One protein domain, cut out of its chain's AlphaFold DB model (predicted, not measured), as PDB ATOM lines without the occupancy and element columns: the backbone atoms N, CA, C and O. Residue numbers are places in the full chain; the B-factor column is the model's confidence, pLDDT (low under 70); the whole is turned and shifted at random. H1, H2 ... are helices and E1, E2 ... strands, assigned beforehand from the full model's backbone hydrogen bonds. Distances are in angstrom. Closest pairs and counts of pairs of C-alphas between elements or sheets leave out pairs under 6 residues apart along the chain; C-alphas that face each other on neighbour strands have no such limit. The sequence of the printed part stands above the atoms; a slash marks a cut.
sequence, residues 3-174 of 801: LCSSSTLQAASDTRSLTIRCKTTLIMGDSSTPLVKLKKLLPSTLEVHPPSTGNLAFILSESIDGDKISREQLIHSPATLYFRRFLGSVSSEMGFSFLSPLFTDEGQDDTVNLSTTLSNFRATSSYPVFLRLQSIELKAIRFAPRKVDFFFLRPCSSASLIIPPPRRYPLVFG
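Overview. This is residues 3 to 174 of the 801 residues of an uncharacterized protein of Pterula gracilis (UniProt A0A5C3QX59). One long, twisted sheet of seven strands makes the body, with H2 packed over E4 and with long loops at both ends of the long strand E7, residues 119 to 130 before it and residues 144 to 164 after it. After E7, a loose stretch with the short helix H3 folds back along the sheet's length. The printed part has 172 residues, 82 of them, under half, in named elements, in the order E1 E2 E3 E4 H1 H2 E5 E6 E7 H3; the class is mixed, helices and strands. The sheet is mixed too, in the order E3 E1 E2 E7 E4 E6 E5. The whole is compact, with a radius of gyration of the C-alphas of 16.8 A, yet elongated, spanning 57 by 34 by 33 A.

Along the chain. E1, residues 3 to 13, begins at C-alpha 3 (27.770, 18.524, 33.120) and is 34.0 A long. E2, residues 16 to 28, is 39.1 A long, and E3 is residues 35 to 37. E4, residues 55 to 64, measures 29.8 A. H1 is residues 71 to 75; H2, residues 78 to 89, is 16.0 A long. E5 is residues 96 to 99, and E6 is residues 112 to 118. E7, residues 131 to 143, bends by 54 degrees at residue 134 and ends at C-alpha 143 (8.765, 38.808, 42.959). H3 is residues 165 to 168.

Arrangement. E1 and E2 form an antiparallel hairpin, with N 7 and O 22 2.8 A apart. E7 is antiparallel to E2, with N 21 and O 139 at 2.9 A, and parallel to E4, with N 59 and O 136 at 2.9 A. E6 is antiparallel to E4, with N 58 and O 114 at 2.8 A. E5 and E6 form a hairpin, with N 97 and O 117 at 2.9 A. E3, an edge strand, is parallel to E1; the C-alphas of 37 and 4 face each other at 5.0 A. H2 and the sheet make two layers, a helix on one face of a sheet: it runs along E4, at 22 degrees on the local plane, with a height over the sheet of 8.5 A. The closest C-alphas of H2 and E4 are those of Thr 80 and Leu 60, 7.3 A apart. H1 stands at the sheet's level. H3 is not on the sheet. In H1 and H2 every O i to N i+4 pair is within hydrogen-bond range; H3 is too short for one.

Size, cuts and confidence. The C-alphas of Ser 126 and Lys 147 are the two farthest apart, 57.5 A. The printed part has no cut. The long links are E3 to E4, E5 to E6, E6 to E7 and E7 to H3. Mean pLDDT of the printed part is 77.0; 51 residues are under 70, among them 30 to 39, 120 to 130 and 145 to 168.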
ATOM      1  N   LEU A   3      27.791  17.198  33.740       74.81
ATOM      2  CA  LEU A   3      27.770  18.524  33.120       74.81
ATOM      3  C   LEU A   3      26.497  19.291  33.486       74.81
ATOM      4  O   LEU A   3      25.435  18.704  33.675       74.81
ATOM      5  N   CYS A   4      26.567  20.621  33.514       78.19
ATOM      6  CA  CYS A   4      25.430  21.486  33.836       78.19
ATOM      7  C   CYS A   4      25.278  22.602  32.797       78.19
ATOM      8  O   CYS A   4      26.150  23.462  32.695       78.19
ATOM      9  N   SER A   5      24.141  22.640  32.096       78.62
ATOM     10  CA  SER A   5      23.712  23.788  31.282       78.62
ATOM     11  C   SER A   5      22.497  24.454  31.932       78.62
ATOM     12  O   SER A   5      21.696  23.781  32.574       78.62
ATOM     13  N   SER A   6      22.341  25.770  31.788       81.31
ATOM     14  CA  SER A   6      21.201  26.508  32.340       81.31
ATOM     15  C   SER A   6      20.581  27.458  31.319       81.31
ATOM     16  O   SER A   6      21.211  27.887  30.357       81.31
ATOM     17  N   SER A   7      19.304  27.751  31.533       81.62
ATOM     18  CA  SER A   7      18.466  28.639  30.734       81.62
ATOM     19  C   SER A   7      17.506  29.374  31.669       81.62
ATOM     20  O   SER A   7      17.208  28.888  32.763       81.62
ATOM     21  N   THR A   8      17.048  30.565  31.287       82.81
ATOM     22  CA  THR A   8      16.129  31.367  32.105       82.81
ATOM     23  C   THR A   8      15.006  31.915  31.237       82.81
ATOM     24  O   THR A   8      15.268  32.591  30.249       82.81
ATOM     25  N   LEU A   9      13.767  31.637  31.633       82.00
ATOM     26  CA  LEU A   9      12.559  32.266  31.112       82.00
ATOM     27  C   LEU A   9      12.086  33.297  32.141       82.00
ATOM     28  O   LEU A   9      11.991  32.979  33.325       82.00
ATOM     29  N   GLN A  10      11.765  34.513  31.709       83.00
ATOM     30  CA  GLN A  10      11.225  35.554  32.582       83.00
ATOM     31  C   GLN A  10       9.913  36.085  32.012       83.00
ATOM     32  O   GLN A  10       9.852  36.507  30.862       83.00
ATOM     33  N   ALA A  11       8.872  36.076  32.840       78.75
ATOM     34  CA  ALA A  11       7.598  36.726  32.579       78.75
ATOM     35  C   ALA A  11       7.384  37.830  33.620       78.75
ATOM     36  O   ALA A  11       7.634  37.630  34.812       78.75
ATOM     37  N   ALA A  12       6.913  38.993  33.180       81.44
ATOM     38  CA  ALA A  12       6.627  40.130  34.044       81.44
ATOM     39  C   ALA A  12       5.274  40.757  33.691       81.44
ATOM     40  O   ALA A  12       4.812  40.685  32.554       81.44
ATOM     41  N   SER A  13       4.660  41.375  34.690       82.25
ATOM     42  CA  SER A  13       3.530  42.290  34.581       82.25
ATOM     43  C   SER A  13       3.745  43.446  35.555       82.25
ATOM     44  O   SER A  13       4.564  43.345  36.470       82.25
ATOM     45  N   ASP A  14       2.972  44.519  35.408       78.81
ATOM     46  CA  ASP A  14       3.082  45.777  36.170       78.81
ATOM     47  C   ASP A  14       3.137  45.603  37.700       78.81
ATOM     48  O   ASP A  14       3.574  46.493  38.426       78.81
ATOM     49  N   THR A  15       2.662  44.460  38.205       79.69
ATOM     50  CA  THR A  15       2.589  44.147  39.635       79.69
ATOM     51  C   THR A  15       3.283  42.849  40.040       79.69
ATOM     52  O   THR A  15       3.240  42.530  41.221       79.69
ATOM     53  N   ARG A  16       3.881  42.053  39.140       78.31
ATOM     54  CA  ARG A  16       4.523  40.766  39.497       78.31
ATOM     55  C   ARG A  16       5.587  40.367  38.481       78.31
ATOM     56  O   ARG A  16       5.435  40.627  37.294       78.31
ATOM     57  N   SER A  17       6.592  39.604  38.899       80.94
ATOM     58  CA  SER A  17       7.397  38.825  37.944       80.94
ATOM     59  C   SER A  17       7.616  37.387  38.399       80.94
ATOM     60  O   SER A  17       7.610  37.080  39.590       80.94
ATOM     61  N   LEU A  18       7.770  36.503  37.415       81.75
ATOM     62  CA  LEU A  18       8.059  35.083  37.551       81.75
ATOM     63  C   LEU A  18       9.247  34.762  36.643       81.75
ATOM     64  O   LEU A  18       9.148  34.829  35.420       81.75
ATOM     65  N   THR A  19      10.369  34.403  37.251       83.31
ATOM     66  CA  THR A  19      11.584  33.964  36.562       83.31
ATOM     67  C   THR A  19      11.762  32.470  36.797       83.31
ATOM     68  O   THR A  19      12.013  32.051  37.924       83.31
ATOM     69  N   ILE A  20      11.628  31.657  35.751       84.06
ATOM     70  CA  ILE A  20      11.856  30.209  35.796       84.06
ATOM     71  C   ILE A  20      13.251  29.933  35.245       84.06
ATOM     72  O   ILE A  20      13.519  30.135  34.061       84.06
ATOM     73  N   ARG A  21      14.147  29.450  36.104       86.69
ATOM     74  CA  ARG A  21      15.473  28.970  35.708       86.69
ATOM     75  C   ARG A  21      15.402  27.464  35.495       86.69
ATOM     76  O   ARG A  21      15.059  26.738  36.421       86.69
ATOM     77  N   CYS A  22      15.717  27.009  34.289       88.12
ATOM     78  CA  CYS A  22      15.781  25.599  33.922       88.12
ATOM     79  C   CYS A  22      17.254  25.193  33.766       88.12
ATOM     80  O   CYS A  22      17.950  25.687  32.874       88.12
ATOM     81  N   LYS A  23      17.732  24.323  34.658       88.56
ATOM     82  CA  LYS A  23      19.095  23.787  34.716       88.56
ATOM     83  C   LYS A  23      19.064  22.294  34.393       88.56
ATOM     84  O   LYS A  23      18.441  21.508  35.090       88.56
ATOM     85  N   THR A  24      19.763  21.904  33.339       87.62
ATOM     86  CA  THR A  24      19.794  20.539  32.806       87.62
ATOM     87  C   THR A  24      21.128  19.889  33.157       87.62
ATOM     88  O   THR A  24      22.180  20.399  32.751       87.62
ATOM     89  N   THR A  25      21.091  18.781  33.895       87.75
ATOM     90  CA  THR A  25      22.278  17.992  34.249       87.75
ATOM     91  C   THR A  25      22.448  16.861  33.239       87.75
ATOM     92  O   THR A  25      21.526  16.062  33.068       87.75
ATOM     93  N   LEU A  26      23.602  16.787  32.574       88.00
ATOM     94  CA  LEU A  26      23.963  15.692  31.665       88.00
ATOM     95  C   LEU A  26      25.060  14.819  32.286       88.00
ATOM     96  O   LEU A  26      25.852  15.320  33.076       88.00
ATOM     97  N   ILE A  27      25.158  13.552  31.888       84.38
ATOM     98  CA  ILE A  27      26.266  12.644  32.206       84.38
ATOM     99  C   ILE A  27      27.074  12.390  30.935       84.38
ATOM    100  O   ILE A  27      26.500  11.957  29.941       84.38
ATOM    101  N   MET A  28      28.384  12.625  30.986       79.69
ATOM    102  CA  MET A  28      29.353  12.065  30.037       79.69
ATOM    103  C   MET A  28      29.853  10.721  30.561       79.69
ATOM    104  O   MET A  28      30.276  10.665  31.719       79.69
ATOM    105  N   GLY A  29      29.813   9.678  29.730       71.44
ATOM    106  CA  GLY A  29      30.182   8.318  30.132       71.44
ATOM    107  C   GLY A  29      29.345   7.807  31.312       71.44
ATOM    108  O   GLY A  29      28.168   8.161  31.466       71.44
ATOM    109  N   ASP A  30      29.961   6.991  32.165       64.12
ATOM    110  CA  ASP A  30      29.294   6.413  33.331       64.12
ATOM    111  C   ASP A  30      29.374   7.296  34.593       64.12
ATOM    112  O   ASP A  30      30.210   8.193  34.758       64.12
ATOM    113  N   SER A  31      28.400   7.098  35.482       53.91
ATOM    114  CA  SER A  31      27.954   8.105  36.455       53.91
ATOM    115  C   SER A  31      28.777   8.201  37.747       53.91
ATOM    116  O   SER A  31      28.334   8.845  38.695       53.91
ATOM    117  N   SER A  32      29.954   7.577  37.812       58.34
ATOM    118  CA  SER A  32      30.831   7.556  38.997       58.34
ATOM    119  C   SER A  32      31.649   8.841  39.204       58.34
ATOM    120  O   SER A  32      32.193   9.064  40.284       58.34
ATOM    121  N   THR A  33      31.763   9.685  38.175       54.41
ATOM    122  CA  THR A  33      32.709  10.813  38.112       54.41
ATOM    123  C   THR A  33      32.063  12.184  38.386       54.41
ATOM    124  O   THR A  33      30.887  12.389  38.065       54.41
ATOM    125  N   PRO A  34      32.814  13.148  38.963       57.53
ATOM    126  CA  PRO A  34      32.268  14.324  39.654       57.53
ATOM    127  C   PRO A  34      31.489  15.341  38.793       57.53
ATOM    128  O   PRO A  34      31.469  15.308  37.560       57.53
ATOM    129  N   LEU A  35      30.838  16.274  39.499       59.78
ATOM    130  CA  LEU A  35      30.097  17.418  38.958       59.78
ATOM    131  C   LEU A  35      31.031  18.512  38.434       59.78
ATOM    132  O   LEU A  35      31.687  19.201  39.215       59.78
ATOM    133  N   VAL A  36      31.001  18.745  37.122       66.44
ATOM    134  CA  VAL A  36      31.727  19.823  36.445       66.44
ATOM    135  C   VAL A  36      30.728  20.789  35.809       66.44
ATOM    136  O   VAL A  36      30.055  20.494  34.823       66.44
ATOM    137  N   LYS A  37      30.614  21.991  36.382       69.00
ATOM    138  CA  LYS A  37      29.790  23.062  35.804       69.00
ATOM    139  C   LYS A  37      30.457  23.577  34.528       69.00
ATOM    140  O   LYS A  37      31.604  24.015  34.579       69.00
ATOM    141  N   LEU A  38      29.733  23.556  33.409       66.94
ATOM    142  CA  LEU A  38      30.237  24.078  32.139       66.94
ATOM    143  C   LEU A  38      30.363  25.603  32.196       66.94
ATOM    144  O   LEU A  38      29.482  26.286  32.719       66.94
ATOM    145  N   LYS A  39      31.439  26.138  31.607       66.56
ATOM    146  CA  LYS A  39      31.659  27.592  31.494       66.56
ATOM    147  C   LYS A  39      30.793  28.262  30.410       66.56
ATOM    148  O   LYS A  39      30.610  29.474  30.458       66.56
ATOM    149  N   LYS A  40      30.285  27.505  29.427       72.50
ATOM    150  CA  LYS A  40      29.494  28.006  28.283       72.50
ATOM    151  C   LYS A  40      28.222  27.171  28.077       72.50
ATOM    152  O   LYS A  40      28.053  26.112  28.682       72.50
ATOM    153  N   LEU A  41      27.332  27.645  27.203       68.56
ATOM    154  CA  LEU A  41      26.231  26.837  26.678       68.56
ATOM    155  C   LEU A  41      26.771  25.657  25.852       68.56
ATOM    156  O   LEU A  41      27.834  25.753  25.242       68.56
ATOM    157  N   LEU A  42      26.015  24.559  25.833       72.56
ATOM    158  CA  LEU A  42      26.257  23.432  24.931       72.56
ATOM    159  C   LEU A  42      25.920  23.832  23.481       72.56
ATOM    160  O   LEU A  42      24.940  24.564  23.302       72.56
ATOM    161  N   PRO A  43      26.664  23.336  22.472       71.19
ATOM    162  CA  PRO A  43      26.293  23.473  21.063       71.19
ATOM    163  C   PRO A  43      24.904  22.893  20.769       71.19
ATOM    164  O   PRO A  43      24.445  21.983  21.457       71.19
ATOM    165  N   SER A  44      24.257  23.381  19.711       68.62
ATOM    166  CA  SER A  44      23.026  22.785  19.166       68.62
ATOM    167  C   SER A  44      23.278  21.523  18.335       68.62
ATOM    168  O   SER A  44      22.356  20.737  18.157       68.62
ATOM    169  N   THR A  45      24.506  21.328  17.849       66.06
ATOM    170  CA  THR A  45      24.967  20.126  17.127       66.06
ATOM    171  C   THR A  45      25.239  18.932  18.041       66.06
ATOM    172  O   THR A  45      25.466  17.830  17.559       66.06
ATOM    173  N   LEU A  46      25.262  19.145  19.358       72.12
ATOM    174  CA  LEU A  46      25.658  18.132  20.321       72.12
ATOM    175  C   LEU A  46      24.459  17.252  20.697       72.12
ATOM    176  O   LEU A  46      23.510  17.712  21.338       72.12
ATOM    177  N   GLU A  47      24.517  15.980  20.307       75.25
ATOM    178  CA  GLU A  47      23.472  15.010  20.621       75.25
ATOM    179  C   GLU A  47      23.434  14.681  22.122       75.25
ATOM    180  O   GLU A  47      24.457  14.540  22.797       75.25
ATOM    181  N   VAL A  48      22.218  14.569  22.659       81.44
ATOM    182  CA  VAL A  48      21.971  14.205  24.057       81.44
ATOM    183  C   VAL A  48      20.935  13.099  24.083       81.44
ATOM    184  O   VAL A  48      19.784  13.295  23.693       81.44
ATOM    185  N   HIS A  49      21.351  11.945  24.581       81.12
ATOM    186  CA  HIS A  49      20.534  10.748  24.678       81.12
ATOM    187  C   HIS A  49      19.754  10.717  26.005       81.12
ATOM    188  O   HIS A  49      20.092  11.432  26.957       81.12
ATOM    189  N   PRO A  50      18.696   9.898  26.110       80.94
ATOM    190  CA  PRO A  50      18.047   9.613  27.389       80.94
ATOM    191  C   PRO A  50      19.000   8.924  28.395       80.94
ATOM    192  O   PRO A  50      20.033   8.377  28.003       80.94
ATOM    193  N   PRO A  51      18.668   8.920  29.701       80.00
ATOM    194  CA  PRO A  51      19.426   8.184  30.710       80.00
ATOM    195  C   PRO A  51      19.315   6.669  30.491       80.00
ATOM    196  O   PRO A  51      18.211   6.128  30.429       80.00
ATOM    197  N   SER A  52      20.456   5.970  30.441       68.00
ATOM    198  CA  SER A  52      20.507   4.517  30.210       68.00
ATOM    199  C   SER A  52      19.774   3.697  31.280       68.00
ATOM    200  O   SER A  52      19.200   2.658  30.973       68.00
ATOM    201  N   THR A  53      19.758   4.163  32.534       67.19
ATOM    202  CA  THR A  53      19.123   3.484  33.676       67.19
ATOM    203  C   THR A  53      17.805   4.140  34.103       67.19
ATOM    204  O   THR A  53      17.575   4.495  35.257       67.19
ATOM    205  N   GLY A  54      16.883   4.241  33.144       69.56
ATOM    206  CA  GLY A  54      15.446   4.086  33.394       69.56
ATOM    207  C   GLY A  54      14.652   5.295  33.895       69.56
ATOM    208  O   GLY A  54      13.463   5.355  33.596       69.56
ATOM    209  N   ASN A  55      15.243   6.267  34.599       84.50
ATOM    210  CA  ASN A  55      14.503   7.440  35.093       84.50
ATOM    211  C   ASN A  55      15.204   8.777  34.823       84.50
ATOM    212  O   ASN A  55      16.372   8.967  35.156       84.50
ATOM    213  N   LEU A  56      14.437   9.737  34.299       89.44
ATOM    214  CA  LEU A  56      14.776  11.158  34.242       89.44
ATOM    215  C   LEU A  56      14.171  11.869  35.463       89.44
ATOM    216  O   LEU A  56      12.963  11.773  35.696       89.44
ATOM    217  N   ALA A  57      14.988  12.602  36.224       91.06
ATOM    218  CA  ALA A  57      14.540  13.323  37.417       91.06
ATOM    219  C   ALA A  57      14.239  14.807  37.135       91.06
ATOM    220  O   ALA A  57      15.114  15.562  36.708       91.06
ATOM    221  N   PHE A  58      13.025  15.256  37.441       92.00
ATOM    222  CA  PHE A  58      12.688  16.674  37.548       92.00
ATOM    223  C   PHE A  58      12.849  17.119  39.006       92.00
ATOM    224  O   PHE A  58      12.258  16.524  39.905       92.00
ATOM    225  N   ILE A  59      13.651  18.162  39.231       93.19
ATOM    226  CA  ILE A  59      13.946  18.729  40.556       93.19
ATOM    227  C   ILE A  59      13.293  20.105  40.622       93.19
ATOM    228  O   ILE A  59      13.581  20.965  39.793       93.19
ATOM    229  N   LEU A  60      12.401  20.339  41.574       93.62
ATOM    230  CA  LEU A  60      11.618  21.569  41.664       93.62
ATOM    231  C   LEU A  60      12.059  22.359  42.893       93.62
ATOM    232  O   LEU A  60      12.193  21.801  43.978       93.62
ATOM    233  N   SER A  61      12.275  23.663  42.731       93.25
ATOM    234  CA  SER A  61      12.518  24.591  43.841       93.25
ATOM    235  C   SER A  61      11.798  25.915  43.601       93.25
ATOM    236  O   SER A  61      11.595  26.331  42.456       93.25
ATOM    237  N   GLU A  62      11.405  26.603  44.671       91.69
ATOM    238  CA  GLU A  62      10.733  27.898  44.563       91.69
ATOM    239  C   GLU A  62      11.250  28.901  45.599       91.69
ATOM    240  O   GLU A  62      11.640  28.547  46.712       91.69
ATOM    241  N   SER A  63      11.275  30.174  45.214       91.31
ATOM    242  CA  SER A  63      11.604  31.295  46.097       91.31
ATOM    243  C   SER A  63      10.740  32.512  45.773       91.31
ATOM    244  O   SER A  63      10.471  32.776  44.599       91.31
ATOM    245  N   ILE A  64      10.312  33.242  46.800       89.75
ATOM    246  CA  ILE A  64       9.427  34.410  46.710       89.75
ATOM    247  C   ILE A  64      10.109  35.583  47.415       89.75
ATOM    248  O   ILE A  64      10.540  35.455  48.553       89.75
ATOM    249  N   ASP A  65      10.263  36.705  46.711       87.62
ATOM    250  CA  ASP A  65      10.953  37.929  47.161       87.62
ATOM    251  C   ASP A  65      12.416  37.733  47.634       87.62
ATOM    252  O   ASP A  65      13.039  38.653  48.161       87.62
ATOM    253  N   GLY A  66      12.991  36.552  47.376       87.06
ATOM    254  CA  GLY A  66      14.331  36.125  47.790       87.06
ATOM    255  C   GLY A  66      14.319  34.949  48.772       87.06
ATOM    256  O   GLY A  66      15.224  34.116  48.723       87.06
ATOM    257  N   ASP A  67      13.269  34.831  49.585       90.69
ATOM    258  CA  ASP A  67      13.106  33.762  50.571       90.69
ATOM    259  C   ASP A  67      12.751  32.435  49.879       90.69
ATOM    260  O   ASP A  67      11.982  32.407  48.915       90.69
ATOM    261  N   LYS A  68      13.316  31.313  50.342       91.00
ATOM    262  CA  LYS A  68      12.948  29.976  49.844       91.00
ATOM    263  C   LYS A  68      11.558  29.571  50.356       91.00
ATOM    264  O   LYS A  68      11.217  29.853  51.500       91.00
ATOM    265  N   ILE A  69      10.799  28.843  49.537       90.81
ATOM    266  CA  ILE A  69       9.614  28.100  49.993       90.81
ATOM    267  C   ILE A  69      10.078  26.771  50.610       90.81
ATOM    268  O   ILE A  69      10.922  26.101  50.015       90.81
ATOM    269  N   SER A  70       9.525  26.369  51.763       91.88
ATOM    270  CA  SER A  70       9.856  25.066  52.371       91.88
ATOM    271  C   SER A  70       9.333  23.906  51.517       91.88
ATOM    272  O   SER A  70       8.329  24.043  50.814       91.88
ATOM    273  N   ARG A  71       9.968  22.734  51.595       91.62
ATOM    274  CA  ARG A  71       9.570  21.552  50.806       91.62
ATOM    275  C   ARG A  71       8.090  21.163  50.992       91.62
ATOM    276  O   ARG A  71       7.427  20.814  50.021       91.62
ATOM    277  N   GLU A  72       7.539  21.311  52.198       91.06
ATOM    278  CA  GLU A  72       6.135  21.015  52.524       91.06
ATOM    279  C   GLU A  72       5.187  21.982  51.798       91.06
ATOM    280  O   GLU A  72       4.228  21.571  51.144       91.06
ATOM    281  N   GLN A  73       5.493  23.282  51.849       91.12
ATOM    282  CA  GLN A  73       4.764  24.305  51.099       91.12
ATOM    283  C   GLN A  73       4.928  24.118  49.581       91.12
ATOM    284  O   GLN A  73       4.003  24.395  48.820       91.12
ATOM    285  N   LEU A  74       6.086  23.621  49.134       91.44
ATOM    286  CA  LEU A  74       6.404  23.423  47.725       91.44
ATOM    287  C   LEU A  74       5.660  22.230  47.107       91.44
ATOM    288  O   LEU A  74       5.196  22.361  45.976       91.44
ATOM    289  N   ILE A  75       5.461  21.121  47.834       93.19
ATOM    290  CA  ILE A  75       4.602  19.996  47.396       93.19
ATOM    291  C   ILE A  75       3.187  20.500  47.074       93.19
ATOM    292  O   ILE A  75       2.584  20.098  46.077       93.19
ATOM    293  N   HIS A  76       2.674  21.414  47.898       91.31
ATOM    294  CA  HIS A  76       1.338  21.989  47.761       91.31
ATOM    295  C   HIS A  76       1.293  23.286  46.927       91.31
ATOM    296  O   HIS A  76       0.203  23.823  46.705       91.31
ATOM    297  N   SER A  77       2.430  23.787  46.423       86.31
ATOM    298  CA  SER A  77       2.469  25.019  45.621       86.31
ATOM    299  C   SER A  77       1.659  24.842  44.328       86.31
ATOM    300  O   SER A  77       1.863  23.863  43.597       86.31
ATOM    301  N   PRO A  78       0.783  25.802  43.969       81.69
ATOM    302  CA  PRO A  78       0.055  25.766  42.705       81.69
ATOM    303  C   PRO A  78       0.963  25.654  41.473       81.69
ATOM    304  O   PRO A  78       0.524  25.111  40.463       81.69
ATOM    305  N   ALA A  79       2.222  26.112  41.546       81.62
ATOM    306  CA  ALA A  79       3.199  25.954  40.469       81.62
ATOM    307  C   ALA A  79       3.631  24.487  40.302       81.62
ATOM    308  O   ALA A  79       3.550  23.948  39.202       81.62
ATOM    309  N   THR A  80       4.017  23.822  41.393       87.88
ATOM    310  CA  THR A  80       4.419  22.404  41.432       87.88
ATOM    311  C   THR A  80       3.280  21.487  40.986       87.88
ATOM    312  O   THR A  80       3.463  20.598  40.153       87.88
ATOM    313  N   LEU A  81       2.066  21.748  41.485       88.38
ATOM    314  CA  LEU A  81       0.862  21.001  41.120       88.38
ATOM    315  C   LEU A  81       0.447  21.244  39.660       88.38
ATOM    316  O   LEU A  81       0.049  20.296  38.981       88.38
ATOM    317  N   TYR A  82       0.564  22.477  39.154       84.75
ATOM    318  CA  TYR A  82       0.365  22.772  37.731       84.75
ATOM    319  C   TYR A  82       1.409  22.062  36.866       84.75
ATOM    320  O   TYR A  82       1.043  21.421  35.888       84.75
ATOM    321  N   PHE A  83       2.689  22.110  37.246       87.06
ATOM    322  CA  PHE A  83       3.774  21.490  36.490       87.06
ATOM    323  C   PHE A  83       3.620  19.967  36.396       87.06
ATOM    324  O   PHE A  83       3.678  19.421  35.297       87.06
ATOM    325  N   ARG A  84       3.314  19.274  37.504       91.25
ATOM    326  CA  ARG A  84       3.032  17.828  37.469       91.25
ATOM    327  C   ARG A  84       1.798  17.495  36.622       91.25
ATOM    328  O   ARG A  84       1.823  16.515  35.885       91.25
ATOM    329  N   ARG A  85       0.730  18.304  36.684       89.38
ATOM    330  CA  ARG A  85      -0.453  18.134  35.814       89.38
ATOM    331  C   ARG A  85      -0.113  18.350  34.339       89.38
ATOM    332  O   ARG A  85      -0.565  17.570  33.510       89.38
ATOM    333  N   PHE A  86       0.705  19.355  34.029       86.50
ATOM    334  CA  PHE A  86       1.194  19.629  32.681       86.50
ATOM    335  C   PHE A  86       2.016  18.449  32.145       86.50
ATOM    336  O   PHE A  86       1.633  17.882  31.124       86.50
ATOM    337  N   LEU A  87       3.050  18.002  32.873       87.19
ATOM    338  CA  LEU A  87       3.836  16.815  32.507       87.19
ATOM    339  C   LEU A  87       2.960  15.570  32.314       87.19
ATOM    340  O   LEU A  87       3.216  14.793  31.403       87.19
ATOM    341  N   GLY A  88       1.918  15.390  33.132       89.50
ATOM    342  CA  GLY A  88       0.944  14.312  32.956       89.50
ATOM    343  C   GLY A  88       0.147  14.444  31.655       89.50
ATOM    344  O   GLY A  88       0.001  13.465  30.929       89.50
ATOM    345  N   SER A  89      -0.315  15.654  31.325       85.44
ATOM    346  CA  SER A  89      -1.102  15.922  30.111       85.44
ATOM    347  C   SER A  89      -0.322  15.810  28.797       85.44
ATOM    348  O   SER A  89      -0.938  15.517  27.779       85.44
ATOM    349  N   VAL A  90       1.006  15.991  28.819       82.06
ATOM    350  CA  VAL A  90       1.895  15.791  27.652       82.06
ATOM    351  C   VAL A  90       2.821  14.574  27.812       82.06
ATOM    352  O   VAL A  90       3.847  14.471  27.144       82.06
ATOM    353  N   SER A  91       2.491  13.651  28.722       85.56
ATOM    354  CA  SER A  91       3.357  12.510  29.064       85.56
ATOM    355  C   SER A  91       3.613  11.589  27.870       85.56
ATOM    356  O   SER A  91       4.762  11.237  27.615       85.56
ATOM    357  N   SER A  92       2.573  11.276  27.093       80.06
ATOM    358  CA  SER A  92       2.679  10.532  25.833       80.06
ATOM    359  C   SER A  92       3.534  11.271  24.801       80.06
ATOM    360  O   SER A  92       4.517  10.717  24.326       80.06
ATOM    361  N   GLU A  93       3.234  12.544  24.525       77.38
ATOM    362  CA  GLU A  93       3.976  13.375  23.561       77.38
ATOM    363  C   GLU A  93       5.473  13.492  23.901       77.38
ATOM    364  O   GLU A  93       6.312  13.609  23.009       77.38
ATOM    365  N   MET A  94       5.833  13.430  25.186       77.12
ATOM    366  CA  MET A  94       7.222  13.437  25.656       77.12
ATOM    367  C   MET A  94       7.838  12.036  25.839       77.12
ATOM    368  O   MET A  94       9.002  11.925  26.227       77.12
ATOM    369  N   GLY A  95       7.108  10.964  25.522       77.38
ATOM    370  CA  GLY A  95       7.582   9.585  25.620       77.38
ATOM    371  C   GLY A  95       7.820   9.123  27.063       77.38
ATOM    372  O   GLY A  95       8.819   8.457  27.347       77.38
ATOM    373  N   PHE A  96       6.958   9.502  28.002       85.69
ATOM    374  CA  PHE A  96       6.986   9.014  29.382       85.69
ATOM    375  C   PHE A  96       6.008   7.846  29.529       85.69
ATOM    376  O   PHE A  96       4.817   7.997  29.264       85.69
ATOM    377  N   SER A  97       6.490   6.684  29.976       86.75
ATOM    378  CA  SER A  97       5.620   5.564  30.366       86.75
ATOM    379  C   SER A  97       5.054   5.744  31.774       86.75
ATOM    380  O   SER A  97       3.970   5.245  32.068       86.75
ATOM    381  N   PHE A  98       5.769   6.461  32.644       90.75
ATOM    382  CA  PHE A  98       5.356   6.722  34.019       90.75
ATOM    383  C   PHE A  98       5.834   8.098  34.498       90.75
ATOM    384  O   PHE A  98       6.908   8.569  34.119       90.75
ATOM    385  N   LEU A  99       5.034   8.722  35.365       92.69
ATOM    386  CA  LEU A  99       5.301   9.996  36.030       92.69
ATOM    387  C   LEU A  99       4.972   9.831  37.518       92.69
ATOM    388  O   LEU A  99       3.825   9.545  37.870       92.69
ATOM    389  N   SER A 100       5.961  10.013  38.391       94.88
ATOM    390  CA  SER A 100       5.823   9.711  39.817       94.88
ATOM    391  C   SER A 100       4.816  10.630  40.546       94.88
ATOM    392  O   SER A 100       4.370  11.664  40.022       94.88
ATOM    393  N   PRO A 101       4.418  10.306  41.791       94.88
ATOM    394  CA  PRO A 101       4.026  11.339  42.753       94.88
ATOM    395  C   PRO A 101       5.148  12.373  42.948       94.88
ATOM    396  O   PRO A 101       6.306  12.116  42.624       94.88
ATOM    397  N   LEU A 102       4.807  13.543  43.492       95.06
ATOM    398  CA  LEU A 102       5.815  14.452  44.046       95.06
ATOM    399  C   LEU A 102       6.389  13.811  45.315       95.06
ATOM    400  O   LEU A 102       5.613  13.327  46.139       95.06
ATOM    401  N   PHE A 103       7.707  13.830  45.476       94.12
ATOM    402  CA  PHE A 103       8.399  13.352  46.674       94.12
ATOM    403  C   PHE A 103       9.510  14.325  47.089       94.12
ATOM    404  O   PHE A 103       9.791  15.301  46.397       94.12
ATOM    405  N   THR A 104      10.135  14.083  48.237       93.06
ATOM    406  CA  THR A 104      11.274  14.861  48.743       93.06
ATOM    407  C   THR A 104      12.357  13.889  49.170       93.06
ATOM    408  O   THR A 104      12.090  13.049  50.027       93.06
ATOM    409  N   ASP A 105      13.557  13.997  48.604       88.25
ATOM    410  CA  ASP A 105      14.687  13.185  49.057       88.25
ATOM    411  C   ASP A 105      15.158  13.663  50.436       88.25
ATOM    412  O   ASP A 105      15.371  14.856  50.657       88.25
ATOM    413  N   GLU A 106      15.351  12.728  51.368       83.12
ATOM    414  CA  GLU A 106      15.600  13.017  52.792       83.12
ATOM    415  C   GLU A 106      16.958  13.692  53.085       83.12
ATOM    416  O   GLU A 106      17.258  14.011  54.232       83.12
ATOM    417  N   GLY A 107      17.766  13.944  52.048       82.56
ATOM    418  CA  GLY A 107      19.063  14.624  52.114       82.56
ATOM    419  C   GLY A 107      19.207  15.854  51.208       82.56
ATOM    420  O   GLY A 107      20.341  16.264  50.959       82.56
ATOM    421  N   GLN A 108      18.119  16.428  50.670       78.25
ATOM    422  CA  GLN A 108      18.171  17.679  49.891       78.25
ATOM    423  C   GLN A 108      17.197  18.744  50.421       78.25
ATOM    424  O   GLN A 108      15.975  18.596  50.351       78.25
ATOM    425  N   ASP A 109      17.754  19.848  50.925       73.94
ATOM    426  CA  ASP A 109      16.986  20.947  51.516       73.94
ATOM    427  C   ASP A 109      16.232  21.781  50.462       73.94
ATOM    428  O   ASP A 109      16.822  22.334  49.526       73.94
ATOM    429  N   ASP A 110      14.928  21.963  50.690       85.69
ATOM    430  CA  ASP A 110      14.017  22.837  49.931       85.69
ATOM    431  C   ASP A 110      13.779  22.462  48.451       85.69
ATOM    432  O   ASP A 110      13.400  23.310  47.637       85.69
ATOM    433  N   THR A 111      13.964  21.186  48.094       91.25
ATOM    434  CA  THR A 111      13.632  20.640  46.763       91.25
ATOM    435  C   THR A 111      12.503  19.614  46.811       91.25
ATOM    436  O   THR A 111      12.425  18.809  47.737       91.25
ATOM    437  N   VAL A 112      11.658  19.606  45.777       92.88
ATOM    438  CA  VAL A 112      10.617  18.592  45.542       92.88
ATOM    439  C   VAL A 112      10.901  17.890  44.220       92.88
ATOM    440  O   VAL A 112      10.987  18.535  43.177       92.88
ATOM    441  N   ASN A 113      11.022  16.571  44.262       93.00
ATOM    442  CA  ASN A 113      11.483  15.749  43.155       93.00
ATOM    443  C   ASN A 113      10.333  14.942  42.532       93.00
ATOM    444  O   ASN A 113       9.290  14.690  43.145       93.00
ATOM    445  N   LEU A 114      10.503  14.620  41.251       93.12
ATOM    446  CA  LEU A 114       9.491  14.026  40.382       93.12
ATOM    447  C   LEU A 114      10.210  13.214  39.298       93.12
ATOM    448  O   LEU A 114      10.837  13.785  38.407       93.12
ATOM    449  N   SER A 115      10.162  11.887  39.375       91.25
ATOM    450  CA  SER A 115      10.810  11.007  38.403       91.25
ATOM    451  C   SER A 115       9.868  10.658  37.250       91.25
ATOM    452  O   SER A 115       8.648  10.552  37.403       91.25
ATOM    453  N   THR A 116      10.456  10.493  36.069       89.12
ATOM    454  CA  THR A 116       9.777  10.027  34.858       89.12
ATOM    455  C   THR A 116      10.497   8.817  34.303       89.12
ATOM    456  O   THR A 116      11.687   8.891  33.996       89.12
ATOM    457  N   THR A 117       9.770   7.714  34.151       86.88
ATOM    458  CA  THR A 117      10.269   6.549  33.420       86.88
ATOM    459  C   THR A 117      10.023   6.792  31.942       86.88
ATOM    460  O   THR A 117       8.910   7.133  31.529       86.88
ATOM    461  N   LEU A 118      11.071   6.658  31.135       81.75
ATOM    462  CA  LEU A 118      10.978   6.873  29.696       81.75
ATOM    463  C   LEU A 118      10.472   5.598  29.016       81.75
ATOM    464  O   LEU A 118      11.000   4.512  29.248       81.75
ATOM    465  N   SER A 119       9.448   5.725  28.170       75.19
ATOM    466  CA  SER A 119       8.831   4.592  27.474       75.19
ATOM    467  C   SER A 119       9.838   3.813  26.618       75.19
ATOM    468  O   SER A 119      10.367   4.333  25.635       75.19
ATOM    469  N   ASN A 120      10.082   2.559  27.021       63.84
ATOM    470  CA  ASN A 120      10.795   1.490  26.313       63.84
ATOM    471  C   ASN A 120      12.025   1.910  25.490       63.84
ATOM    472  O   ASN A 120      12.296   1.315  24.446       63.84
ATOM    473  N   PHE A 121      12.806   2.888  25.961       66.44
ATOM    474  CA  PHE A 121      14.080   3.204  25.327       66.44
ATOM    475  C   PHE A 121      15.088   2.101  25.653       66.44
ATOM    476  O   PHE A 121      15.854   2.183  26.612       66.44
ATOM    477  N   ARG A 122      15.083   1.049  24.828       62.19
ATOM    478  CA  ARG A 122      16.250   0.191  24.672       62.19
ATOM    479  C   ARG A 122      17.342   1.058  24.063       62.19
ATOM    480  O   ARG A 122      17.362   1.273  22.853       62.19
ATOM    481  N   ALA A 123      18.228   1.558  24.920       59.38
ATOM    482  CA  ALA A 123      19.545   1.967  24.479       59.38
ATOM    483  C   ALA A 123      20.175   0.742  23.811       59.38
ATOM    484  O   ALA A 123      20.440  -0.261  24.473       59.38
ATOM    485  N   THR A 124      20.346   0.805  22.495       57.69
ATOM    486  CA  THR A 124      21.234  -0.087  21.751       57.69
ATOM    487  C   THR A 124      22.611   0.052  22.386       57.69
ATOM    488  O   THR A 124      23.234   1.109  22.299       57.69
ATOM    489  N   SER A 125      23.021  -0.979  23.124       54.62
ATOM    490  CA  SER A 125      24.127  -0.932  24.091       54.62
ATOM    491  C   SER A 125      25.509  -0.735  23.465       54.62
ATOM    492  O   SER A 125      26.479  -0.572  24.194       54.62
ATOM    493  N   SER A 126      25.575  -0.761  22.139       57.97
ATOM    494  CA  SER A 126      26.760  -0.610  21.307       57.97
ATOM    495  C   SER A 126      27.213   0.836  21.097       57.97
ATOM    496  O   SER A 126      28.412   1.094  21.102       57.97
ATOM    497  N   TYR A 127      26.302   1.802  20.909       62.50
ATOM    498  CA  TYR A 127      26.743   3.147  20.514       62.50
ATOM    499  C   TYR A 127      27.485   3.862  21.655       62.50
ATOM    500  O   TYR A 127      26.978   3.883  22.785       62.50
ATOM    501  N   PRO A 128      28.622   4.535  21.372       59.16
ATOM    502  CA  PRO A 128      29.336   5.368  22.333       59.16
ATOM    503  C   PRO A 128      28.537   6.646  22.631       59.16
ATOM    504  O   PRO A 128      28.823   7.738  22.146       59.16
ATOM    505  N   VAL A 129      27.498   6.498  23.455       63.22
ATOM    506  CA  VAL A 129      26.619   7.578  23.910       63.22
ATOM    507  C   VAL A 129      27.428   8.563  24.756       63.22
ATOM    508  O   VAL A 129      27.582   8.394  25.969       63.22
ATOM    509  N   PHE A 130      27.942   9.604  24.102       68.88
ATOM    510  CA  PHE A 130      28.849  10.559  24.729       68.88
ATOM    511  C   PHE A 130      28.160  11.407  25.804       68.88
ATOM    512  O   PHE A 130      28.792  11.725  26.811       68.88
ATOM    513  N   LEU A 131      26.869  11.744  25.640       79.69
ATOM    514  CA  LEU A 131      26.099  12.509  26.627       79.69
ATOM    515  C   LEU A 131      24.664  12.005  26.842       79.69
ATOM    516  O   LEU A 131      23.909  11.771  25.901       79.69
ATOM    517  N   ARG A 132      24.279  11.900  28.120       85.31
ATOM    518  CA  ARG A 132      22.992  11.378  28.617       85.31
ATOM    519  C   ARG A 132      22.296  12.424  29.491       85.31
ATOM    520  O   ARG A 132      22.939  12.983  30.373       85.31
ATOM    521  N   LEU A 133      21.003  12.698  29.328       88.69
ATOM    522  CA  LEU A 133      20.267  13.603  30.229       88.69
ATOM    523  C   LEU A 133      19.956  12.909  31.567       88.69
ATOM    524  O   LEU A 133      19.246  11.912  31.587       88.69
ATOM    525  N   GLN A 134      20.430  13.454  32.692       89.00
ATOM    526  CA  GLN A 134      20.152  12.917  34.033       89.00
ATOM    527  C   GLN A 134      18.953  13.597  34.701       89.00
ATOM    528  O   GLN A 134      18.082  12.931  35.262       89.00
ATOM    529  N   SER A 135      18.929  14.934  34.698       89.50
ATOM    530  CA  SER A 135      17.921  15.695  35.437       89.50
ATOM    531  C   SER A 135      17.635  17.080  34.864       89.50
ATOM    532  O   SER A 135      18.475  17.690  34.198       89.50
ATOM    533  N   ILE A 136      16.436  17.585  35.153       90.56
ATOM    534  CA  ILE A 136      15.989  18.945  34.842       90.56
ATOM    535  C   ILE A 136      15.550  19.620  36.146       90.56
ATOM    536  O   ILE A 136      14.475  19.353  36.679       90.56
ATOM    537  N   GLU A 137      16.390  20.512  36.659       91.19
ATOM    538  CA  GLU A 137      16.086  21.385  37.789       91.19
ATOM    539  C   GLU A 137      15.323  22.625  37.306       91.19
ATOM    540  O   GLU A 137      15.832  23.402  36.495       91.19
ATOM    541  N   LEU A 138      14.109  22.834  37.814       90.06
ATOM    542  CA  LEU A 138      13.295  24.022  37.584       90.06
ATOM    543  C   LEU A 138      13.213  24.834  38.879       90.06
ATOM    544  O   LEU A 138      12.529  24.450  39.829       90.06
ATOM    545  N   LYS A 139      13.882  25.989  38.900       90.75
ATOM    546  CA  LYS A 139      13.770  26.969  39.981       90.75
ATOM    547  C   LYS A 139      12.841  28.110  39.584       90.75
ATOM    548  O   LYS A 139      13.203  28.941  38.749       90.75
ATOM    549  N   ALA A 140      11.678  28.187  40.222       87.00
ATOM    550  CA  ALA A 140      10.784  29.335  40.126       87.00
ATOM    551  C   ALA A 140      11.217  30.437  41.111       87.00
ATOM    552  O   ALA A 140      11.433  30.200  42.299       87.00
ATOM    553  N   ILE A 141      11.351  31.666  40.621       86.75
ATOM    554  CA  ILE A 141      11.626  32.854  41.432       86.75
ATOM    555  C   ILE A 141      10.492  33.841  41.173       86.75
ATOM    556  O   ILE A 141      10.374  34.354  40.059       86.75
ATOM    557  N   ARG A 142       9.644  34.091  42.173       84.50
ATOM    558  CA  ARG A 142       8.602  35.122  42.091       84.50
ATOM    559  C   ARG A 142       9.063  36.381  42.813       84.50
ATOM    560  O   ARG A 142       9.636  36.294  43.894       84.50
ATOM    561  N   PHE A 143       8.731  37.533  42.251       81.56
ATOM    562  CA  PHE A 143       8.765  38.808  42.959       81.56
ATOM    563  C   PHE A 143       7.352  39.383  42.974       81.56
ATOM    564  O   PHE A 143       6.726  39.522  41.916       81.56
ATOM    565  N   ALA A 144       6.846  39.692  44.165       72.31
ATOM    566  CA  ALA A 144       5.527  40.261  44.381       72.31
ATOM    567  C   ALA A 144       5.624  41.478  45.322       72.31
ATOM    568  O   ALA A 144       6.237  41.399  46.382       72.31
ATOM    569  N   PRO A 145       4.990  42.620  45.004       63.56
ATOM    570  CA  PRO A 145       4.842  43.703  45.958       63.56
ATOM    571  C   PRO A 145       4.043  43.163  47.147       63.56
ATOM    572  O   PRO A 145       2.919  42.684  46.998       63.56
ATOM    573  N   ARG A 146       4.679  43.187  48.321       58.22
ATOM    574  CA  ARG A 146       4.229  42.523  49.553       58.22
ATOM    575  C   ARG A 146       2.723  42.716  49.807       58.22
ATOM    576  O   ARG A 146       2.251  43.852  49.812       58.22
ATOM    577  N   LYS A 147       2.036  41.613  50.158       53.91
ATOM    578  CA  LYS A 147       0.571  41.458  50.381       53.91
ATOM    579  C   LYS A 147      -0.285  41.171  49.127       53.91
ATOM    580  O   LYS A 147      -1.320  41.805  48.933       53.91
ATOM    581  N   VAL A 148       0.088  40.181  48.314       50.38
ATOM    582  CA  VAL A 148      -0.797  39.632  47.265       50.38
ATOM    583  C   VAL A 148      -0.873  38.112  47.399       50.38
ATOM    584  O   VAL A 148       0.161  37.454  47.487       50.38
ATOM    585  N   ASP A 149      -2.087  37.554  47.424       53.09
ATOM    586  CA  ASP A 149      -2.311  36.143  47.760       53.09
ATOM    587  C   ASP A 149      -1.644  35.155  46.790       53.09
ATOM    588  O   ASP A 149      -1.817  35.216  45.565       53.09
ATOM    589  N   PHE A 150      -0.959  34.166  47.374       51.19
ATOM    590  CA  PHE A 150      -0.213  33.095  46.695       51.19
ATOM    591  C   PHE A 150      -1.048  32.287  45.681       51.19
ATOM    592  O   PHE A 150      -0.490  31.673  44.767       51.19
ATOM    593  N   PHE A 151      -2.378  32.306  45.820       50.06
ATOM    594  CA  PHE A 151      -3.337  31.559  45.002       50.06
ATOM    595  C   PHE A 151      -3.498  32.072  43.567       50.06
ATOM    596  O   PHE A 151      -3.956  31.323  42.708       50.06
ATOM    597  N   PHE A 152      -3.101  33.310  43.257       47.44
ATOM    598  CA  PHE A 152      -3.302  33.883  41.919       47.44
ATOM    599  C   PHE A 152      -2.240  33.479  40.882       47.44
ATOM    600  O   PHE A 152      -1.837  34.301  40.058       47.44
ATOM    601  N   LEU A 153      -1.881  32.191  40.849       46.66
ATOM    602  CA  LEU A 153      -1.594  31.494  39.591       46.66
ATOM    603  C   LEU A 153      -2.920  31.004  38.988       46.66
ATOM    604  O   LEU A 153      -3.184  29.807  38.879       46.66
ATOM    605  N   ARG A 154      -3.765  31.959  38.573       47.12
ATOM    606  CA  ARG A 154      -4.830  31.678  37.597       47.12
ATOM    607  C   ARG A 154      -4.121  31.072  36.377       47.12
ATOM    608  O   ARG A 154      -3.133  31.674  35.955       47.12
ATOM    609  N   PRO A 155      -4.523  29.892  35.872       44.66
ATOM    610  CA  PRO A 155      -3.678  29.106  34.976       44.66
ATOM    611  C   PRO A 155      -3.256  29.941  33.767       44.66
ATOM    612  O   PRO A 155      -4.118  30.440  33.044       44.66
ATOM    613  N   CYS A 156      -1.942  30.101  33.576       45.03
ATOM    614  CA  CYS A 156      -1.365  30.778  32.415       45.03
ATOM    615  C   CYS A 156      -1.742  29.966  31.175       45.03
ATOM    616  O   CYS A 156      -1.133  28.938  30.885       45.03
ATOM    617  N   SER A 157      -2.833  30.362  30.522       42.50
ATOM    618  CA  SER A 157      -3.652  29.438  29.748       42.50
ATOM    619  C   SER A 157      -2.954  28.976  28.473       42.50
ATOM    620  O   SER A 157      -2.862  29.724  27.499       42.50
ATOM    621  N   SER A 158      -2.520  27.713  28.488       43.38
ATOM    622  CA  SER A 158      -2.150  26.856  27.345       43.38
ATOM    623  C   SER A 158      -1.008  27.288  26.410       43.38
ATOM    624  O   SER A 158      -0.507  26.431  25.695       43.38
ATOM    625  N   ALA A 159      -0.572  28.551  26.387       39.69
ATOM    626  CA  ALA A 159       0.255  29.066  25.288       39.69
ATOM    627  C   ALA A 159       1.782  28.996  25.497       39.69
ATOM    628  O   ALA A 159       2.498  28.545  24.609       39.69
ATOM    629  N   SER A 160       2.303  29.487  26.630       43.72
ATOM    630  CA  SER A 160       3.692  30.003  26.663       43.72
ATOM    631  C   SER A 160       4.623  29.384  27.707       43.72
ATOM    632  O   SER A 160       5.793  29.750  27.754       43.72
ATOM    633  N   LEU A 161       4.153  28.437  28.528       47.38
ATOM    634  CA  LEU A 161       5.024  27.679  29.446       47.38
ATOM    635  C   LEU A 161       5.524  26.367  28.815       47.38
ATOM    636  O   LEU A 161       5.773  25.384  29.512       47.38
ATOM    637  N   ILE A 162       5.678  26.371  27.486       50.91
ATOM    638  CA  ILE A 162       6.393  25.340  26.735       50.91
ATOM    639  C   ILE A 162       7.866  25.447  27.132       50.91
ATOM    640  O   ILE A 162       8.634  26.228  26.570       50.91
ATOM    641  N   ILE A 163       8.261  24.675  28.142       54.12
ATOM    642  CA  ILE A 163       9.674  24.510  28.473       54.12
ATOM    643  C   ILE A 163      10.330  23.851  27.240       54.12
ATOM    644  O   ILE A 163       9.800  22.856  26.743       54.12
ATOM    645  N   PRO A 164      11.486  24.334  26.745       58.97
ATOM    646  CA  PRO A 164      12.043  23.862  25.476       58.97
ATOM    647  C   PRO A 164      12.655  22.437  25.364       58.97
ATOM    648  O   PRO A 164      13.069  22.147  24.239       58.97
ATOM    649  N   PRO A 165      12.748  21.520  26.368       61.25
ATOM    650  CA  PRO A 165      13.246  20.150  26.158       61.25
ATOM    651  C   PRO A 165      12.841  19.428  24.860       61.25
ATOM    652  O   PRO A 165      13.749  18.876  24.247       61.25
ATOM    653  N   PRO A 166      11.587  19.469  24.356       56.12
ATOM    654  CA  PRO A 166      11.241  18.796  23.097       56.12
ATOM    655  C   PRO A 166      11.987  19.318  21.861       56.12
ATOM    656  O   PRO A 166      12.265  18.548  20.950       56.12
ATOM    657  N   ARG A 167      12.346  20.611  21.828       66.25
ATOM    658  CA  ARG A 167      13.178  21.192  20.756       66.25
ATOM    659  C   ARG A 167      14.678  21.062  21.035       66.25
ATOM    660  O   ARG A 167      15.459  21.035  20.095       66.25
ATOM    661  N   ARG A 168      15.088  21.018  22.309       69.06
ATOM    662  CA  ARG A 168      16.508  20.967  22.706       69.06
ATOM    663  C   ARG A 168      17.082  19.548  22.760       69.06
ATOM    664  O   ARG A 168      18.281  19.381  22.594       69.06
ATOM    665  N   TYR A 169      16.238  18.552  23.014       78.75
ATOM    666  CA  TYR A 169      16.613  17.152  23.209       78.75
ATOM    667  C   TYR A 169      15.623  16.227  22.468       78.75
ATOM    668  O   TYR A 169      14.902  15.453  23.107       78.75
ATOM    669  N   PRO A 170      15.544  16.299  21.125       73.81
ATOM    670  CA  PRO A 170      14.531  15.581  20.339       73.81
ATOM    671  C   PRO A 170      14.754  14.053  20.295       73.81
ATOM    672  O   PRO A 170      13.864  13.305  19.897       73.81
ATOM    673  N   LEU A 171      15.924  13.579  20.750       76.12
ATOM    674  CA  LEU A 171      16.215  12.165  21.027       76.12
ATOM    675  C   LEU A 171      15.667  11.686  22.387       76.12
ATOM    676  O   LEU A 171      15.610  10.484  22.633       76.12
ATOM    677  N   VAL A 172      15.273  12.602  23.282       78.69
ATOM    678  CA  VAL A 172      14.814  12.310  24.656       78.69
ATOM    679  C   VAL A 172      13.304  12.504  24.813       78.69
ATOM    680  O   VAL A 172      12.664  11.760  25.560       78.69
ATOM    681  N   PHE A 173      12.722  13.457  24.081       81.31
ATOM    682  CA  PHE A 173      11.297  13.796  24.115       81.31
ATOM    683  C   PHE A 173      10.754  13.989  22.693       81.31
ATOM    684  O   PHE A 173      11.498  14.379  21.797       81.31
ATOM    685  N   GLY A 174       9.447  13.813  22.501       77.75
ATOM    686  CA  GLY A 174       8.780  14.089  21.227       77.75
ATOM    687  C   GLY A 174       8.558  12.850  20.347       77.75
ATOM    688  O   GLY A 174       9.169  11.798  20.560       77.75
TER     689      GLY A 174